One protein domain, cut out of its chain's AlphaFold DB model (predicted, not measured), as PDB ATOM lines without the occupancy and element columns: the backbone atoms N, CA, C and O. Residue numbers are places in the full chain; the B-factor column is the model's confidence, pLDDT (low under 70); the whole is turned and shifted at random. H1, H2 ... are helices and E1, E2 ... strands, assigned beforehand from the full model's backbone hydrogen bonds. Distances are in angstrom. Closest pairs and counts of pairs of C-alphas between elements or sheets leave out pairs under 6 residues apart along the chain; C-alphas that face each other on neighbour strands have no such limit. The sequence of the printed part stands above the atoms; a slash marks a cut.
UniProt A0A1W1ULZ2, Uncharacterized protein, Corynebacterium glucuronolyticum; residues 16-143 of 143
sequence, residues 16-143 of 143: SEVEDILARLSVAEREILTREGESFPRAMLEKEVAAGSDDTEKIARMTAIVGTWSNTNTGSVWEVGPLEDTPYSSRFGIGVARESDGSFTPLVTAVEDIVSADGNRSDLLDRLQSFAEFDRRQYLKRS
ATOM      1  N   SER A  16      20.642 -23.704  -7.243       60.31
ATOM      2  CA  SER A  16      19.660 -24.784  -7.316       60.31
ATOM      3  C   SER A  16      20.018 -25.889  -8.313       60.31
ATOM      4  O   SER A  16      19.879 -27.056  -7.978       60.31
ATOM      5  N   GLU A  17      20.544 -25.571  -9.501       70.56
ATOM      6  CA  GLU A  17      20.925 -26.606 -10.476       70.56
ATOM      7  C   GLU A  17      22.181 -27.377 -10.042       70.56
ATOM      8  O   GLU A  17      22.244 -28.602 -10.171       70.56
ATOM      9  N   VAL A  18      23.165 -26.684  -9.457       74.50
ATOM     10  CA  VAL A  18      24.337 -27.333  -8.852       74.50
ATOM     11  C   VAL A  18      23.894 -28.169  -7.654       74.50
ATOM     12  O   VAL A  18      24.293 -29.325  -7.546       74.50
ATOM     13  N   GLU A  19      23.030 -27.641  -6.788       77.56
ATOM     14  CA  GLU A  19      22.479 -28.371  -5.643       77.56
ATOM     15  C   GLU A  19      21.693 -29.620  -6.066       77.56
ATOM     16  O   GLU A  19      21.899 -30.690  -5.491       77.56
ATOM     17  N   ASP A  20      20.870 -29.530  -7.112       81.19
ATOM     18  CA  ASP A  20      20.114 -30.652  -7.673       81.19
ATOM     19  C   ASP A  20      21.038 -31.727  -8.257       81.19
ATOM     20  O   ASP A  20      20.798 -32.927  -8.085       81.19
ATOM     21  N   ILE A  21      22.111 -31.320  -8.940       85.69
ATOM     22  CA  ILE A  21      23.131 -32.241  -9.449       85.69
ATOM     23  C   ILE A  21      23.859 -32.920  -8.289       85.69
ATOM     24  O   ILE A  21      23.984 -34.148  -8.277       85.69
ATOM     25  N   LEU A  22      24.298 -32.152  -7.291       83.62
ATOM     26  CA  LEU A  22      24.979 -32.682  -6.113       83.62
ATOM     27  C   LEU A  22      24.064 -33.618  -5.316       83.62
ATOM     28  O   LEU A  22      24.528 -34.643  -4.818       83.62
ATOM     29  N   ALA A  23      22.763 -33.337  -5.234       87.31
ATOM     30  CA  ALA A  23      21.785 -34.192  -4.563       87.31
ATOM     31  C   ALA A  23      21.634 -35.575  -5.223       87.31
ATOM     32  O   ALA A  23      21.259 -36.536  -4.548       87.31
ATOM     33  N   ARG A  24      21.954 -35.697  -6.520       87.12
ATOM     34  CA  ARG A  24      21.965 -36.974  -7.254       87.12
ATOM     35  C   ARG A  24      23.242 -37.787  -7.031       87.12
ATOM     36  O   ARG A  24      23.266 -38.962  -7.396       87.12
ATOM     37  N   LEU A  25      24.288 -37.192  -6.456       88.19
ATOM     38  CA  LEU A  25      25.507 -37.903  -6.075       88.19
ATOM     39  C   LEU A  25      25.287 -38.707  -4.788       88.19
ATOM     40  O   LEU A  25      24.495 -38.343  -3.909       88.19
ATOM     41  N   SER A  26      26.034 -39.800  -4.637       90.06
ATOM     42  CA  SER A  26      26.054 -40.534  -3.371       90.06
ATOM     43  C   SER A  26      26.582 -39.656  -2.230       90.06
ATOM     44  O   SER A  26      27.253 -38.645  -2.440       90.06
ATOM     45  N   VAL A  27      26.280 -40.036  -0.985       89.00
ATOM     46  CA  VAL A  27      26.781 -39.315   0.202       89.00
ATOM     47  C   VAL A  27      28.312 -39.268   0.204       89.00
ATOM     48  O   VAL A  27      28.878 -38.200   0.398       89.00
ATOM     49  N   ALA A  28      28.970 -40.388  -0.107       89.50
ATOM     50  CA  ALA A  28      30.429 -40.464  -0.170       89.50
ATOM     51  C   ALA A  28      31.021 -39.565  -1.270       89.50
ATOM     52  O   ALA A  28      32.015 -38.887  -1.041       89.50
ATOM     53  N   GLU A  29      30.397 -39.519  -2.453       91.38
ATOM     54  CA  GLU A  29      30.815 -38.611  -3.530       91.38
ATOM     55  C   GLU A  29      30.679 -37.145  -3.106       91.38
ATOM     56  O   GLU A  29      31.596 -36.365  -3.331       91.38
ATOM     57  N   ARG A  30      29.584 -36.766  -2.434       90.62
ATOM     58  CA  ARG A  30      29.428 -35.401  -1.909       90.62
ATOM     59  C   ARG A  30      30.481 -35.053  -0.865       90.62
ATOM     60  O   ARG A  30      31.037 -33.963  -0.934       90.62
ATOM     61  N   GLU A  31      30.774 -35.964   0.060       90.25
ATOM     62  CA  GLU A  31      31.807 -35.756   1.083       90.25
ATOM     63  C   GLU A  31      33.190 -35.510   0.468       90.25
ATOM     64  O   GLU A  31      33.926 -34.660   0.962       90.25
ATOM     65  N   ILE A  32      33.533 -36.187  -0.633       90.50
ATOM     66  CA  ILE A  32      34.797 -35.948  -1.353       90.50
ATOM     67  C   ILE A  32      34.864 -34.516  -1.913       90.50
ATOM     68  O   ILE A  32      35.933 -33.911  -1.941       90.50
ATOM     69  N   LEU A  33      33.739 -33.953  -2.362       90.38
ATOM     70  CA  LEU A  33      33.705 -32.616  -2.973       90.38
ATOM     71  C   LEU A  33      33.683 -31.479  -1.947       90.38
ATOM     72  O   LEU A  33      34.147 -30.377  -2.243       90.38
ATOM     73  N   THR A  34      33.127 -31.726  -0.761       89.12
ATOM     74  CA  THR A  34      32.920 -30.699   0.272       89.12
ATOM     75  C   THR A  34      33.905 -30.785   1.435       89.12
ATOM     76  O   THR A  34      33.912 -29.898   2.288       89.12
ATOM     77  N   ARG A  35      34.766 -31.809   1.478       89.56
ATOM     78  CA  ARG A  35      35.851 -31.903   2.459       89.56
ATOM     79  C   ARG A  35      37.097 -31.165   1.971       89.56
ATOM     80  O   ARG A  35      37.629 -31.438   0.896       89.56
ATOM     81  N   GLU A  36      37.591 -30.248   2.799       86.81
ATOM     82  CA  GLU A  36      38.862 -29.566   2.555       86.81
ATOM     83  C   GLU A  36      40.034 -30.555   2.543       86.81
ATOM     84  O   GLU A  36      40.116 -31.473   3.362       86.81
ATOM     85  N   GLY A  37      40.978 -30.338   1.629       84.56
ATOM     86  CA  GLY A  37      42.201 -31.129   1.527       84.56
ATOM     87  C   GLY A  37      42.063 -32.406   0.699       84.56
ATOM     88  O   GLY A  37      43.076 -33.074   0.478       84.56
ATOM     89  N   GLU A  38      40.865 -32.714   0.197       89.38
ATOM     90  CA  GLU A  38      40.662 -33.829  -0.725       89.38
ATOM     91  C   GLU A  38      41.377 -33.614  -2.054       89.38
ATOM     92  O   GLU A  38      41.441 -32.507  -2.592       89.38
ATOM     93  N   SER A  39      41.893 -34.709  -2.610       90.88
ATOM     94  CA  SER A  39      42.453 -34.711  -3.959       90.88
ATOM     95  C   SER A  39      41.382 -34.412  -5.001       90.88
ATOM     96  O   SER A  39      40.216 -34.771  -4.824       90.88
ATOM     97  N   PHE A  40      41.801 -33.834  -6.122       94.62
ATOM     98  CA  PHE A  40      40.935 -33.576  -7.265       94.62
ATOM     99  C   PHE A  40      40.127 -34.826  -7.691       94.62
ATOM    100  O   PHE A  40      40.713 -35.907  -7.845       94.62
ATOM    101  N   PRO A  41      38.803 -34.713  -7.933       94.88
ATOM    102  CA  PRO A  41      37.887 -35.847  -8.091       94.88
ATOM    103  C   PRO A  41      37.937 -36.477  -9.498       94.88
ATOM    104  O   PRO A  41      36.910 -36.688 -10.143       94.88
ATOM    105  N   ARG A  42      39.134 -36.817  -9.993       95.31
ATOM    106  CA  ARG A  42      39.340 -37.339 -11.357       95.31
ATOM    107  C   ARG A  42      38.476 -38.566 -11.662       95.31
ATOM    108  O   ARG A  42      37.827 -38.612 -12.701       95.31
ATOM    109  N   ALA A  43      38.427 -39.528 -10.742       94.25
ATOM    110  CA  ALA A  43      37.668 -40.765 -10.930       94.25
ATOM    111  C   ALA A  43      36.157 -40.514 -11.101       94.25
ATOM    112  O   ALA A  43      35.487 -41.241 -11.832       94.25
ATOM    113  N   MET A  44      35.616 -39.470 -10.460       94.94
ATOM    114  CA  MET A  44      34.216 -39.078 -10.653       94.94
ATOM    115  C   MET A  44      33.999 -38.514 -12.059       94.94
ATOM    116  O   MET A  44      33.035 -38.883 -12.718       94.94
ATOM    117  N   LEU A  45      34.923 -37.691 -12.560       95.19
ATOM    118  CA  LEU A  45      34.847 -37.148 -13.920       95.19
ATOM    119  C   LEU A  45      34.954 -38.241 -14.989       95.19
ATOM    120  O   LEU A  45      34.196 -38.231 -15.954       95.19
ATOM    121  N   GLU A  46      35.845 -39.216 -14.803       94.69
ATOM    122  CA  GLU A  46      35.964 -40.373 -15.700       94.69
ATOM    123  C   GLU A  46      34.670 -41.202 -15.737       94.69
ATOM    124  O   GLU A  46      34.241 -41.641 -16.806       94.69
ATOM    125  N   LYS A  47      34.010 -41.364 -14.583       94.00
ATOM    126  CA  LYS A  47      32.703 -42.024 -14.481       94.00
ATOM    127  C   LYS A  47      31.608 -41.252 -15.224       94.00
ATOM    128  O   LYS A  47      30.831 -41.881 -15.937       94.00
ATOM    129  N   GLU A  48      31.555 -39.926 -15.094       93.62
ATOM    130  CA  GLU A  48      30.566 -39.093 -15.800       93.62
ATOM    131  C   GLU A  48      30.770 -39.116 -17.320       93.62
ATOM    132  O   GLU A  48      29.817 -39.282 -18.078       93.62
ATOM    133  N   VAL A  49      32.019 -39.056 -17.789       91.94
ATOM    134  CA  VAL A  49      32.346 -39.214 -19.216       91.94
ATOM    135  C   VAL A  49      31.831 -40.551 -19.758       91.94
ATOM    136  O   VAL A  49      31.256 -40.602 -20.851       91.94
ATOM    137  N   ALA A  50      32.060 -41.634 -19.011       90.12
ATOM    138  CA  ALA A  50      31.680 -42.989 -19.395       90.12
ATOM    139  C   ALA A  50      30.175 -43.271 -19.243       90.12
ATOM    140  O   ALA A  50      29.702 -44.316 -19.698       90.12
ATOM    141  N   ALA A  51      29.417 -42.369 -18.612       88.94
ATOM    142  CA  ALA A  51      27.982 -42.522 -18.446       88.94
ATOM    143  C   ALA A  51      27.253 -42.501 -19.802       88.94
ATOM    144  O   ALA A  51      27.690 -41.884 -20.775       88.94
ATOM    145  N   GLY A  52      26.104 -43.177 -19.864       86.19
ATOM    146  CA  GLY A  52      25.235 -43.198 -21.046       86.19
ATOM    147  C   GLY A  52      24.350 -41.955 -21.207       86.19
ATOM    148  O   GLY A  52      23.439 -41.984 -22.029       86.19
ATOM    149  N   SER A  53      24.564 -40.916 -20.397       89.19
ATOM    150  CA  SER A  53      23.892 -39.621 -20.505       89.19
ATOM    151  C   SER A  53      24.329 -38.865 -21.762       89.19
ATOM    152  O   SER A  53      25.363 -39.171 -22.364       89.19
ATOM    153  N   ASP A  54      23.528 -37.883 -22.169       92.44
ATOM    154  CA  ASP A  54      23.894 -36.993 -23.267       92.44
ATOM    155  C   ASP A  54      24.987 -35.988 -22.859       92.44
ATOM    156  O   ASP A  54      25.293 -35.799 -21.677       92.44
ATOM    157  N   ASP A  55      25.593 -35.343 -23.857       90.44
ATOM    158  CA  ASP A  55      26.709 -34.419 -23.645       90.44
ATOM    159  C   ASP A  55      26.315 -33.215 -22.781       90.44
ATOM    160  O   ASP A  55      27.121 -32.746 -21.984       90.44
ATOM    161  N   THR A  56      25.066 -32.748 -22.882       87.88
ATOM    162  CA  THR A  56      24.554 -31.635 -22.065       87.88
ATOM    163  C   THR A  56      24.577 -32.002 -20.589       87.88
ATOM    164  O   THR A  56      25.114 -31.261 -19.764       87.88
ATOM    165  N   GLU A  57      24.026 -33.166 -20.254       88.69
ATOM    166  CA  GLU A  57      23.985 -33.659 -18.888       88.69
ATOM    167  C   GLU A  57      25.395 -33.955 -18.356       88.69
ATOM    168  O   GLU A  57      25.689 -33.650 -17.198       88.69
ATOM    169  N   LYS A  58      26.296 -34.485 -19.192       92.38
ATOM    170  CA  LYS A  58      27.706 -34.686 -18.816       92.38
ATOM    171  C   LYS A  58      28.398 -33.372 -18.492       92.38
ATOM    172  O   LYS A  58      29.030 -33.269 -17.442       92.38
ATOM    173  N   ILE A  59      28.244 -32.366 -19.354       90.62
ATOM    174  CA  ILE A  59      28.846 -31.045 -19.154       90.62
ATOM    175  C   ILE A  59      28.349 -30.430 -17.846       90.62
ATOM    176  O   ILE A  59      29.157 -29.985 -17.030       90.62
ATOM    177  N   ALA A  60      27.037 -30.473 -17.608       87.06
ATOM    178  CA  ALA A  60      26.418 -29.982 -16.382       87.06
ATOM    179  C   ALA A  60      27.007 -30.653 -15.130       87.06
ATOM    180  O   ALA A  60      27.501 -29.985 -14.218       87.06
ATOM    181  N   ARG A  61      27.015 -31.992 -15.105       91.19
ATOM    182  CA  ARG A  61      27.480 -32.778 -13.953       91.19
ATOM    183  C   ARG A  61      28.961 -32.582 -13.674       91.19
ATOM    184  O   ARG A  61      29.348 -32.340 -12.533       91.19
ATOM    185  N   MET A  62      29.789 -32.645 -14.710       93.94
ATOM    186  CA  MET A  62      31.231 -32.457 -14.579       93.94
ATOM    187  C   MET A  62      31.574 -31.032 -14.134       93.94
ATOM    188  O   MET A  62      32.426 -30.867 -13.263       93.94
ATOM    189  N   THR A  63      30.873 -30.017 -14.650       91.44
ATOM    190  CA  THR A  63      31.048 -28.625 -14.208       91.44
ATOM    191  C   THR A  63      30.728 -28.491 -12.722       91.44
ATOM    192  O   THR A  63      31.561 -27.990 -11.969       91.44
ATOM    193  N   ALA A  64      29.581 -29.016 -12.273       90.31
ATOM    194  CA  ALA A  64      29.181 -28.995 -10.866       90.31
ATOM    195  C   ALA A  64      30.196 -29.700  -9.950       90.31
ATOM    196  O   ALA A  64      30.539 -29.166  -8.894       90.31
ATOM    197  N   ILE A  65      30.723 -30.861 -10.357       93.44
ATOM    198  CA  ILE A  65      31.751 -31.602  -9.610       93.44
ATOM    199  C   ILE A  65      33.024 -30.760  -9.455       93.44
ATOM    200  O   ILE A  65      33.517 -30.576  -8.340       93.44
ATOM    201  N   VAL A  66      33.550 -30.229 -10.564       93.75
ATOM    202  CA  VAL A  66      34.816 -29.480 -10.569       93.75
ATOM    203  C   VAL A  66      34.684 -28.169  -9.806       93.75
ATOM    204  O   VAL A  66      35.548 -27.851  -8.989       93.75
ATOM    205  N   GLY A  67      33.614 -27.412 -10.045       91.25
ATOM    206  CA  GLY A  67      33.421 -26.124  -9.390       91.25
ATOM    207  C   GLY A  67      33.140 -26.264  -7.897       91.25
ATOM    208  O   GLY A  67      33.723 -25.525  -7.112       91.25
ATOM    209  N   THR A  68      32.373 -27.276  -7.473       91.50
ATOM    210  CA  THR A  68      32.150 -27.541  -6.038       91.50
ATOM    211  C   THR A  68      33.454 -27.885  -5.328       91.50
ATOM    212  O   THR A  68      33.770 -27.281  -4.305       91.50
ATOM    213  N   TRP A  69      34.255 -28.800  -5.888       94.44
ATOM    214  CA  TRP A  69      35.566 -29.119  -5.315       94.44
ATOM    215  C   TRP A  69      36.479 -27.888  -5.280       94.44
ATOM    216  O   TRP A  69      37.171 -27.662  -4.285       94.44
ATOM    217  N   SER A  70      36.459 -27.072  -6.340       91.81
ATOM    218  CA  SER A  70      37.285 -25.867  -6.443       91.81
ATOM    219  C   SER A  70      36.895 -24.836  -5.392       91.81
ATOM    220  O   SER A  70      37.776 -24.334  -4.698       91.81
ATOM    221  N   ASN A  71      35.607 -24.556  -5.203       90.06
ATOM    222  CA  ASN A  71      35.149 -23.607  -4.187       90.06
ATOM    223  C   ASN A  71      35.593 -24.035  -2.783       90.06
ATOM    224  O   ASN A  71      36.187 -23.239  -2.058       90.06
ATOM    225  N   THR A  72      35.414 -25.317  -2.447       90.75
ATOM    226  CA  THR A  72      35.857 -25.891  -1.166       90.75
ATOM    227  C   THR A  72      37.369 -25.759  -0.959       90.75
ATOM    228  O   THR A  72      37.822 -25.460   0.140       90.75
ATOM    229  N   ASN A  73      38.178 -25.999  -1.997       89.81
ATOM    230  CA  ASN A  73      39.621 -26.203  -1.832       89.81
ATOM    231  C   ASN A  73      40.500 -25.019  -2.255       89.81
ATOM    232  O   ASN A  73      41.703 -25.035  -1.999       89.81
ATOM    233  N   THR A  74      39.958 -24.011  -2.936       86.81
ATOM    234  CA  THR A  74      40.780 -22.977  -3.595       86.81
ATOM    235  C   THR A  74      40.405 -21.543  -3.234       86.81
ATOM    236  O   THR A  74      41.059 -20.626  -3.747       86.81
ATOM    237  N   GLY A  75      39.387 -21.352  -2.381       82.88
ATOM    238  CA  GLY A  75      38.828 -20.039  -2.043       82.88
ATOM    239  C   GLY A  75      38.092 -19.373  -3.207       82.88
ATOM    240  O   GLY A  75      37.914 -18.158  -3.194       82.88
ATOM    241  N   SER A  76      37.738 -20.147  -4.235       87.06
ATOM    242  CA  SER A  76      37.015 -19.637  -5.398       87.06
ATOM    243  C   SER A  76      35.507 -19.608  -5.146       87.06
ATOM    244  O   SER A  76      34.998 -20.301  -4.262       87.06
ATOM    245  N   VAL A  77      34.795 -18.820  -5.944       86.06
ATOM    246  CA  VAL A  77      33.332 -18.736  -5.944       86.06
ATOM    247  C   VAL A  77      32.791 -18.950  -7.351       86.06
ATOM    248  O   VAL A  77      33.490 -18.712  -8.335       86.06
ATOM    249  N   TRP A  78      31.547 -19.417  -7.455       83.88
ATOM    250  CA  TRP A  78      30.859 -19.508  -8.741       83.88
ATOM    251  C   TRP A  78      30.676 -18.123  -9.345       83.88
ATOM    252  O   TRP A  78      30.193 -17.219  -8.668       83.88
ATOM    253  N   GLU A  79      31.008 -17.979 -10.624       83.12
ATOM    254  CA  GLU A  79      30.834 -16.712 -11.323       83.12
ATOM    255  C   GLU A  79      30.490 -16.921 -12.800       83.12
ATOM    256  O   GLU A  79      30.829 -17.945 -13.407       83.12
ATOM    257  N   VAL A  80      29.802 -15.933 -13.374       79.75
ATOM    258  CA  VAL A  80      29.565 -15.821 -14.813       79.75
ATOM    259  C   VAL A  80      30.579 -14.835 -15.371       79.75
ATOM    260  O   VAL A  80      30.577 -13.661 -15.010       79.75
ATOM    261  N   GLY A  81      31.432 -15.307 -16.272       71.31
ATOM    262  CA  GLY A  81      32.535 -14.519 -16.809       71.31
ATOM    263  C   GLY A  81      32.725 -14.712 -18.309       71.31
ATOM    264  O   GLY A  81      32.085 -15.575 -18.921       71.31
ATOM    265  N   PRO A  82      33.578 -13.891 -18.939       69.88
ATOM    266  CA  PRO A  82      33.925 -14.057 -20.342       69.88
ATOM    267  C   PRO A  82      34.642 -15.397 -20.561       69.88
ATOM    268  O   PRO A  82      35.529 -15.771 -19.799       69.88
ATOM    269  N   LEU A  83      34.267 -16.120 -21.619       68.50
ATOM    270  CA  LEU A  83      34.926 -17.382 -21.996       68.50
ATOM    271  C   LEU A  83      36.238 -17.174 -22.765       68.50
ATOM    272  O   LEU A  83      37.019 -18.110 -22.917       68.50
ATOM    273  N   GLU A  84      36.473 -15.966 -23.269       65.94
ATOM    274  CA  GLU A  84      37.658 -15.609 -24.041       65.94
ATOM    275  C   GLU A  84      38.441 -14.510 -23.322       65.94
ATOM    276  O   GLU A  84      37.858 -13.538 -22.844       65.94
ATOM    277  N   ASP A  85      39.769 -14.622 -23.327       55.25
ATOM    278  CA  ASP A  85      40.692 -13.641 -22.737       55.25
ATOM    279  C   ASP A  85      40.911 -12.428 -23.668       55.25
ATOM    280  O   ASP A  85      42.021 -11.930 -23.866       55.25
ATOM    281  N   THR A  86      39.841 -11.996 -24.342       59.06
ATOM    282  CA  THR A  86      39.846 -10.815 -25.210       59.06
ATOM    283  C   THR A  86      39.119  -9.655 -24.527       59.06
ATOM    284  O   THR A  86      38.178  -9.879 -23.764       59.06
ATOM    285  N   PRO A  87      39.476  -8.389 -24.833       53.22
ATOM    286  CA  PRO A  87      38.815  -7.219 -24.243       53.22
ATOM    287  C   PRO A  87      37.305  -7.138 -24.522       53.22
ATOM    288  O   PRO A  87      36.603  -6.362 -23.878       53.22
ATOM    289  N   TYR A  88      36.814  -7.908 -25.499       53.28
ATOM    290  CA  TYR A  88      35.428  -7.936 -25.946       53.28
ATOM    291  C   TYR A  88      34.992  -9.381 -26.223       53.28
ATOM    292  O   TYR A  88      34.689  -9.733 -27.365       53.28
ATOM    293  N   SER A  89      34.971 -10.232 -25.192       51.38
ATOM    294  CA  SER A  89      34.399 -11.574 -25.336       51.38
ATOM    295  C   SER A  89      32.918 -11.471 -25.701       51.38
ATOM    296  O   SER A  89      32.120 -10.869 -24.983       51.38
ATOM    297  N   SER A  90      32.540 -12.084 -26.821       55.56
ATOM    298  CA  SER A  90      31.136 -12.182 -27.250       55.56
ATOM    299  C   SER A  90      30.369 -13.297 -26.531       55.56
ATOM    300  O   SER A  90      29.156 -13.432 -26.709       55.56
ATOM    301  N   ARG A  91      31.072 -14.105 -25.727       57.31
ATOM    302  CA  ARG A  91      30.540 -15.279 -25.036       57.31
ATOM    303  C   ARG A  91      30.819 -15.191 -23.539       57.31
ATOM    304  O   ARG A  91      31.946 -14.914 -23.122       57.31
ATOM    305  N   PHE A  92      29.790 -15.480 -22.755       62.88
ATOM    306  CA  PHE A  92      29.877 -15.656 -21.311       62.88
ATOM    307  C   PHE A  92      29.636 -17.123 -20.976       62.88
ATOM    308  O   PHE A  92      28.935 -17.821 -21.710       62.88
ATOM    309  N   GLY A  93      30.227 -17.590 -19.886       67.12
ATOM    310  CA  GLY A  93      29.978 -18.924 -19.371       67.12
ATOM    311  C   GLY A  93      30.263 -19.004 -17.885       67.12
ATOM    312  O   GLY A  93      30.687 -18.030 -17.263       67.12
ATOM    313  N   ILE A  94      29.981 -20.175 -17.322       72.25
ATOM    314  CA  ILE A  94      30.087 -20.412 -15.888       72.25
ATOM    315  C   ILE A  94      31.449 -21.000 -15.569       72.25
ATOM    316  O   ILE A  94      31.971 -21.887 -16.255       72.25
ATOM    317  N   GLY A  95      32.019 -20.477 -14.501       79.81
ATOM    318  CA  GLY A  95      33.324 -20.860 -14.033       79.81
ATOM    319  C   GLY A  95      33.467 -20.627 -12.549       79.81
ATOM    320  O   GLY A  95      32.487 -20.475 -11.817       79.81
ATOM    321  N   VAL A  96      34.718 -20.594 -12.126       81.50
ATOM    322  CA  VAL A  96      35.080 -20.197 -10.771       81.50
ATOM    323  C   VAL A  96      35.980 -18.977 -10.833       81.50
ATOM    324  O   VAL A  96      36.906 -18.927 -11.646       81.50
ATOM    325  N   ALA A  97      35.688 -17.989  -9.997       82.06
ATOM    326  CA  ALA A  97      36.471 -16.774  -9.865       82.06
ATOM    327  C   ALA A  97      37.193 -16.736  -8.523       82.06
ATOM    328  O   ALA A  97      36.709 -17.257  -7.515       82.06
ATOM    329  N   ARG A  98      38.350 -16.078  -8.509       78.50
ATOM    330  CA  ARG A  98      39.089 -15.764  -7.289       78.50
ATOM    331  C   ARG A  98      39.113 -14.268  -7.079       78.50
ATOM    332  O   ARG A  98      39.851 -13.547  -7.747       78.50
ATOM    333  N   GLU A  99      38.400 -13.813  -6.058       73.50
ATOM    334  CA  GLU A  99      38.363 -12.392  -5.703       73.50
ATOM    335  C   GLU A  99      39.755 -11.834  -5.368       73.50
ATOM    336  O   GLU A  99      40.055 -10.678  -5.653       73.50
ATOM    337  N   SER A 100      40.641 -12.667  -4.804       70.75
ATOM    338  CA  SER A 100      41.963 -12.227  -4.336       70.75
ATOM    339  C   SER A 100      42.905 -11.742  -5.444       70.75
ATOM    340  O   SER A 100      43.784 -10.923  -5.177       70.75
ATOM    341  N   ASP A 101      42.760 -12.260  -6.666       71.19
ATOM    342  CA  ASP A 101      43.615 -11.915  -7.808       71.19
ATOM    343  C   ASP A 101      42.840 -11.617  -9.099       71.19
ATOM    344  O   ASP A 101      43.456 -11.368 -10.135       71.19
ATOM    345  N   GLY A 102      41.506 -11.577  -9.030       69.75
ATOM    346  CA  GLY A 102      40.628 -11.254 -10.154       69.75
ATOM    347  C   GLY A 102      40.658 -12.292 -11.277       69.75
ATOM    348  O   GLY A 102      40.270 -11.977 -12.399       69.75
ATOM    349  N   SER A 103      41.159 -13.502 -11.009       77.25
ATOM    350  CA  SER A 103      41.220 -14.575 -12.000       77.25
ATOM    351  C   SER A 103      39.857 -15.249 -12.181       77.25
ATOM    352  O   SER A 103      39.119 -15.439 -11.215       77.25
ATOM    353  N   PHE A 104      39.531 -15.619 -13.421       80.12
ATOM    354  CA  PHE A 104      38.327 -16.373 -13.779       80.12
ATOM    355  C   PHE A 104      38.716 -17.617 -14.580       80.12
ATOM    356  O   PHE A 104      39.430 -17.522 -15.579       80.12
ATOM    357  N   THR A 105      38.222 -18.780 -14.157       83.25
ATOM    358  CA  THR A 105      38.446 -20.062 -14.831       83.25
ATOM    359  C   THR A 105      37.144 -20.538 -15.477       83.25
ATOM    360  O   THR A 105      36.253 -20.986 -14.750       83.25
ATOM    361  N   PRO A 106      37.019 -20.508 -16.819       82.88
ATOM    362  CA  PRO A 106      35.812 -20.933 -17.528       82.88
ATOM    363  C   PRO A 106      35.659 -22.465 -17.524       82.88
ATOM    364  O   PRO A 106      36.092 -23.160 -18.446       82.88
ATOM    365  N   LEU A 107      35.040 -23.009 -16.473       85.69
ATOM    366  CA  LEU A 107      34.909 -24.458 -16.283       85.69
ATOM    367  C   LEU A 107      34.058 -25.128 -17.360       85.69
ATOM    368  O   LEU A 107      34.431 -26.205 -17.819       85.69
ATOM    369  N   VAL A 108      32.965 -24.491 -17.794       85.06
ATOM    370  CA  VAL A 108      32.080 -25.064 -18.822       85.06
ATOM    371  C   VAL A 108      32.857 -25.372 -20.101       85.06
ATOM    372  O   VAL A 108      32.769 -26.485 -20.604       85.06
ATOM    373  N   THR A 109      33.697 -24.450 -20.577       84.69
ATOM    374  CA  THR A 109      34.502 -24.666 -21.791       84.69
ATOM    375  C   THR A 109      35.534 -25.773 -21.610       84.69
ATOM    376  O   THR A 109      35.669 -26.637 -22.472       84.69
ATOM    377  N   ALA A 110      36.223 -25.809 -20.466       87.94
ATOM    378  CA  ALA A 110      37.174 -26.884 -20.185       87.94
ATOM    379  C   ALA A 110      36.492 -28.265 -20.165       87.94
ATOM    380  O   ALA A 110      37.071 -29.258 -20.604       87.94
ATOM    381  N   VAL A 111      35.258 -28.334 -19.666       90.88
ATOM    382  CA  VAL A 111      34.462 -29.563 -19.620       90.88
ATOM    383  C   VAL A 111      33.899 -29.931 -20.996       90.88
ATOM    384  O   VAL A 111      33.933 -31.106 -21.357       90.88
ATOM    385  N   GLU A 112      33.426 -28.962 -21.781       90.81
ATOM    386  CA  GLU A 112      32.991 -29.157 -23.172       90.81
ATOM    387  C   GLU A 112      34.093 -29.816 -24.011       90.81
ATOM    388  O   GLU A 112      33.837 -30.801 -24.713       90.81
ATOM    389  N   ASP A 113      35.332 -29.336 -23.879       91.56
ATOM    390  CA  ASP A 113      36.497 -29.911 -24.555       91.56
ATOM    391  C   ASP A 113      36.725 -31.377 -24.140       91.56
ATOM    392  O   ASP A 113      37.030 -32.226 -24.976       91.56
ATOM    393  N   ILE A 114      36.541 -31.714 -22.858       93.69
ATOM    394  CA  ILE A 114      36.708 -33.088 -22.351       93.69
ATOM    395  C   ILE A 114      35.605 -34.019 -22.873       93.69
ATOM    396  O   ILE A 114      35.884 -35.158 -23.268       93.69
ATOM    397  N   VAL A 115      34.351 -33.565 -22.860       92.12
ATOM    398  CA  VAL A 115      33.202 -34.370 -23.299       92.12
ATOM    399  C   VAL A 115      33.293 -34.646 -24.800       92.12
ATOM    400  O   VAL A 115      33.176 -35.803 -25.212       92.12
ATOM    401  N   SER A 116      33.622 -33.625 -25.594       91.56
ATOM    402  CA  SER A 116      33.740 -33.718 -27.058       91.56
ATOM    403  C   SER A 116      35.022 -34.397 -27.568       91.56
ATOM    404  O   SER A 116      35.134 -34.690 -28.757       91.56
ATOM    405  N   ALA A 117      35.997 -34.673 -26.696       90.62
ATOM    406  CA  ALA A 117      37.272 -35.269 -27.085       90.62
ATOM    407  C   ALA A 117      37.177 -36.765 -27.435       90.62
ATOM    408  O   ALA A 117      37.006 -37.607 -26.554       90.62
ATOM    409  N   ASP A 118      37.431 -37.121 -28.697       76.06
ATOM    410  CA  ASP A 118      37.425 -38.518 -29.165       76.06
ATOM    411  C   ASP A 118      38.727 -39.301 -28.888       76.06
ATOM    412  O   ASP A 118      38.736 -40.529 -28.982       76.06
ATOM    413  N   GLY A 119      39.836 -38.639 -28.521       82.88
ATOM    414  CA  GLY A 119      41.133 -39.325 -28.353       82.88
ATOM    415  C   GLY A 119      42.130 -38.722 -27.361       82.88
ATOM    416  O   GLY A 119      42.948 -39.450 -26.810       82.88
ATOM    417  N   ASN A 120      42.054 -37.422 -27.072       90.62
ATOM    418  CA  ASN A 120      42.942 -36.716 -26.134       90.62
ATOM    419  C   ASN A 120      42.285 -36.457 -24.766       90.62
ATOM    420  O   ASN A 120      42.740 -35.615 -23.994       90.62
ATOM    421  N   ARG A 121      41.199 -37.171 -24.452       92.69
ATOM    422  CA  ARG A 121      40.393 -36.920 -23.255       92.69
ATOM    423  C   ARG A 121      41.179 -37.051 -21.949       92.69
ATOM    424  O   ARG A 121      41.006 -36.226 -21.056       92.69
ATOM    425  N   SER A 122      42.036 -38.069 -21.840       92.44
ATOM    426  CA  SER A 122      42.878 -38.245 -20.648       92.44
ATOM    427  C   SER A 122      43.782 -37.034 -20.440       92.44
ATOM    428  O   SER A 122      43.821 -36.503 -19.339       92.44
ATOM    429  N   ASP A 123      44.420 -36.542 -21.504       93.88
ATOM    430  CA  ASP A 123      45.322 -35.389 -21.431       93.88
ATOM    431  C   ASP A 123      44.583 -34.115 -20.989       93.88
ATOM    432  O   ASP A 123      45.116 -33.306 -20.227       93.88
ATOM    433  N   LEU A 124      43.333 -33.939 -21.433       94.81
ATOM    434  CA  LEU A 124      42.485 -32.824 -21.005       94.81
ATOM    435  C   LEU A 124      42.085 -32.940 -19.525       94.81
ATOM    436  O   LEU A 124      42.133 -31.941 -18.804       94.81
ATOM    437  N   LEU A 125      41.770 -34.147 -19.043       94.75
ATOM    438  CA  LEU A 125      41.531 -34.405 -17.618       94.75
ATOM    439  C   LEU A 125      42.792 -34.169 -16.775       94.75
ATOM    440  O   LEU A 125      42.711 -33.537 -15.723       94.75
ATOM    441  N   ASP A 126      43.961 -34.611 -17.247       94.94
ATOM    442  CA  ASP A 126      45.260 -34.376 -16.603       94.94
ATOM    443  C   ASP A 126      45.579 -32.886 -16.495       94.94
ATOM    444  O   ASP A 126      46.042 -32.406 -15.453       94.94
ATOM    445  N   ARG A 127      45.290 -32.130 -17.558       94.06
ATOM    446  CA  ARG A 127      45.448 -30.678 -17.591       94.06
ATOM    447  C   ARG A 127      44.520 -29.994 -16.589       94.06
ATOM    448  O   ARG A 127      44.997 -29.180 -15.797       94.06
ATOM    449  N   LEU A 128      43.232 -30.339 -16.590       94.00
ATOM    450  CA  LEU A 128      42.249 -29.775 -15.661       94.00
ATOM    451  C   LEU A 128      42.632 -30.059 -14.202       94.00
ATOM    452  O   LEU A 128      42.692 -29.139 -13.386       94.00
ATOM    453  N   GLN A 129      42.983 -31.310 -13.897       95.44
ATOM    454  CA  GLN A 129      43.466 -31.726 -12.581       95.44
ATOM    455  C   GLN A 129      44.710 -30.940 -12.156       95.44
ATOM    456  O   GLN A 129      44.799 -30.473 -11.021       95.44
ATOM    457  N   SER A 130      45.683 -30.790 -13.057       93.94
ATOM    458  CA  SER A 130      46.943 -30.108 -12.753       93.94
ATOM    459  C   SER A 130      46.736 -28.638 -12.401       93.94
ATOM    460  O   SER A 130      47.380 -28.153 -11.466       93.94
ATOM    461  N   PHE A 131      45.839 -27.941 -13.108       91.00
ATOM    462  CA  PHE A 131      45.486 -26.557 -12.792       91.00
ATOM    463  C   PHE A 131      44.738 -26.447 -11.469       91.00
ATOM    464  O   PHE A 131      45.173 -25.700 -10.598       91.00
ATOM    465  N   ALA A 132      43.706 -27.263 -11.263       91.56
ATOM    466  CA  ALA A 132      42.915 -27.252 -10.036       91.56
ATOM    467  C   ALA A 132      43.777 -27.528  -8.782       91.56
ATOM    468  O   ALA A 132      43.699 -26.825  -7.773       91.56
ATOM    469  N   GLU A 133      44.687 -28.504  -8.856       93.19
ATOM    470  CA  GLU A 133      45.637 -28.805  -7.776       93.19
ATOM    471  C   GLU A 133      46.721 -27.732  -7.621       93.19
ATOM    472  O   GLU A 133      47.207 -27.480  -6.514       93.19
ATOM    473  N   PHE A 134      47.142 -27.090  -8.713       90.75
ATOM    474  CA  PHE A 134      48.028 -25.933  -8.627       90.75
ATOM    475  C   PHE A 134      47.348 -24.788  -7.880       90.75
ATOM    476  O   PHE A 134      47.946 -24.255  -6.945       90.75
ATOM    477  N   ASP A 135      46.102 -24.481  -8.220       87.94
ATOM    478  CA  ASP A 135      45.319 -23.437  -7.576       87.94
ATOM    479  C   ASP A 135      45.125 -23.712  -6.094       87.94
ATOM    480  O   ASP A 135      45.413 -22.837  -5.273       87.94
ATOM    481  N   ARG A 136      44.756 -24.941  -5.725       89.69
ATOM    482  CA  ARG A 136      44.689 -25.364  -4.322       89.69
ATOM    483  C   ARG A 136      46.005 -25.115  -3.586       89.69
ATOM    484  O   ARG A 136      46.015 -24.531  -2.506       89.69
ATOM    485  N   ARG A 137      47.145 -25.493  -4.178       90.81
ATOM    486  CA  ARG A 137      48.467 -25.248  -3.573       90.81
ATOM    487  C   ARG A 137      48.792 -23.763  -3.419       90.81
ATOM    488  O   ARG A 137      49.476 -23.413  -2.464       90.81
ATOM    489  N   GLN A 138      48.367 -22.905  -4.348       86.81
ATOM    490  CA  GLN A 138      48.570 -21.459  -4.212       86.81
ATOM    491  C   GLN A 138      47.694 -20.870  -3.107       86.81
ATOM    492  O   GLN A 138      48.181 -20.048  -2.336       86.81
ATOM    493  N   TYR A 139      46.447 -21.329  -2.992       84.88
ATOM    494  CA  TYR A 139      45.536 -20.920  -1.925       84.88
ATOM    495  C   TYR A 139      46.114 -21.252  -0.548       84.88
ATOM    496  O   TYR A 139      46.313 -20.359   0.266       84.88
ATOM    497  N   LEU A 140      46.540 -22.502  -0.342       86.31
ATOM    498  CA  LEU A 140      47.129 -22.957   0.924       86.31
ATOM    499  C   LEU A 140      48.438 -22.249   1.316       86.31
ATOM    500  O   LEU A 140      48.854 -22.344   2.462       86.31
ATOM    501  N   LYS A 141      49.129 -21.584   0.381       84.81
ATOM    502  CA  LYS A 141      50.315 -20.765   0.695       84.81
ATOM    503  C   LYS A 141      49.966 -19.354   1.163       84.81
ATOM    504  O   LYS A 141      50.841 -18.680   1.704       84.81
ATOM    505  N   ARG A 142      48.763 -18.877   0.844       70.00
ATOM    506  CA  ARG A 142      48.285 -17.523   1.151       70.00
ATOM    507  C   ARG A 142      47.429 -17.488   2.424       70.00
ATOM    508  O   ARG A 142      47.354 -16.420   3.026       70.00
ATOM    509  N   SER A 143      46.814 -18.613   2.793       61.97
ATOM    510  CA  SER A 143      46.029 -18.822   4.022       61.97
ATOM    511  C   SER A 143      46.899 -19.125   5.239       61.97
ATOM    512  O   SER A 143      46.513 -18.687   6.344       61.97
TER     513      SER A 143
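This is residues 16 to 143 of the 143 residues of an uncharacterized protein of Corynebacterium glucuronolyticum (UniProt A0A1W1ULZ2). A small three-stranded sheet, E1 E2 E3, covers part of a helical body whose core is H4; H5 and H6 join H4 in an up-and-down bundle, each running against the one before, H3 runs beside H4, and short H1 and H2 cross it. The 128 printed residues have six named helices and three strands, in the order H1 H2 H3 H4 E1 E2 E3 H5 H6; the sheet is a meander, each strand the antiparallel neighbour of the one before. The class is mostly helix; the whole is compact, with a radius of gyration of the C-alphas of 14.2 A and spans of 38 by 34 by 30 A.

Look first at E1, residues 77 to 82, E2, 92 to 98, and E3, 103 to 105. Find C-alpha 55 at (26.709, -34.419, -23.645); from there H4 runs 27.0 A to residue 74. H5 is residues 107 to 116; H6, residues 121 to 142, runs 32.2 A to C-alpha 142 at (48.285, -17.523, 1.151). H1 is residues 16 to 23, H2 27 to 34, H3 42 to 50.

Within hydrogen-bond range are N 79 and O 95, 3.1 A, in hairpin E1 and E2, and N 98 and O 103, 2.9 A, in hairpin E2 and E3. H4 is on one face of the sheet, making two layers, at a height of 9.3 A. H4, the hub, touches H5, the closest C-alphas being Ile 59 and Val 111, 5.8 A. With residues 70 to 74 alone it touches H6, closest at C-alphas Thr 74 and Arg 136, 4.6 A. In every helix each O i to N i+4 pair is within hydrogen-bond range.

The farthest C-alphas, Val 27 and Pro 87, are 42.1 A apart. The printed part has no cut and no long link. Confidence is under 70 at residues 16, 82 to 93, 102 and 143.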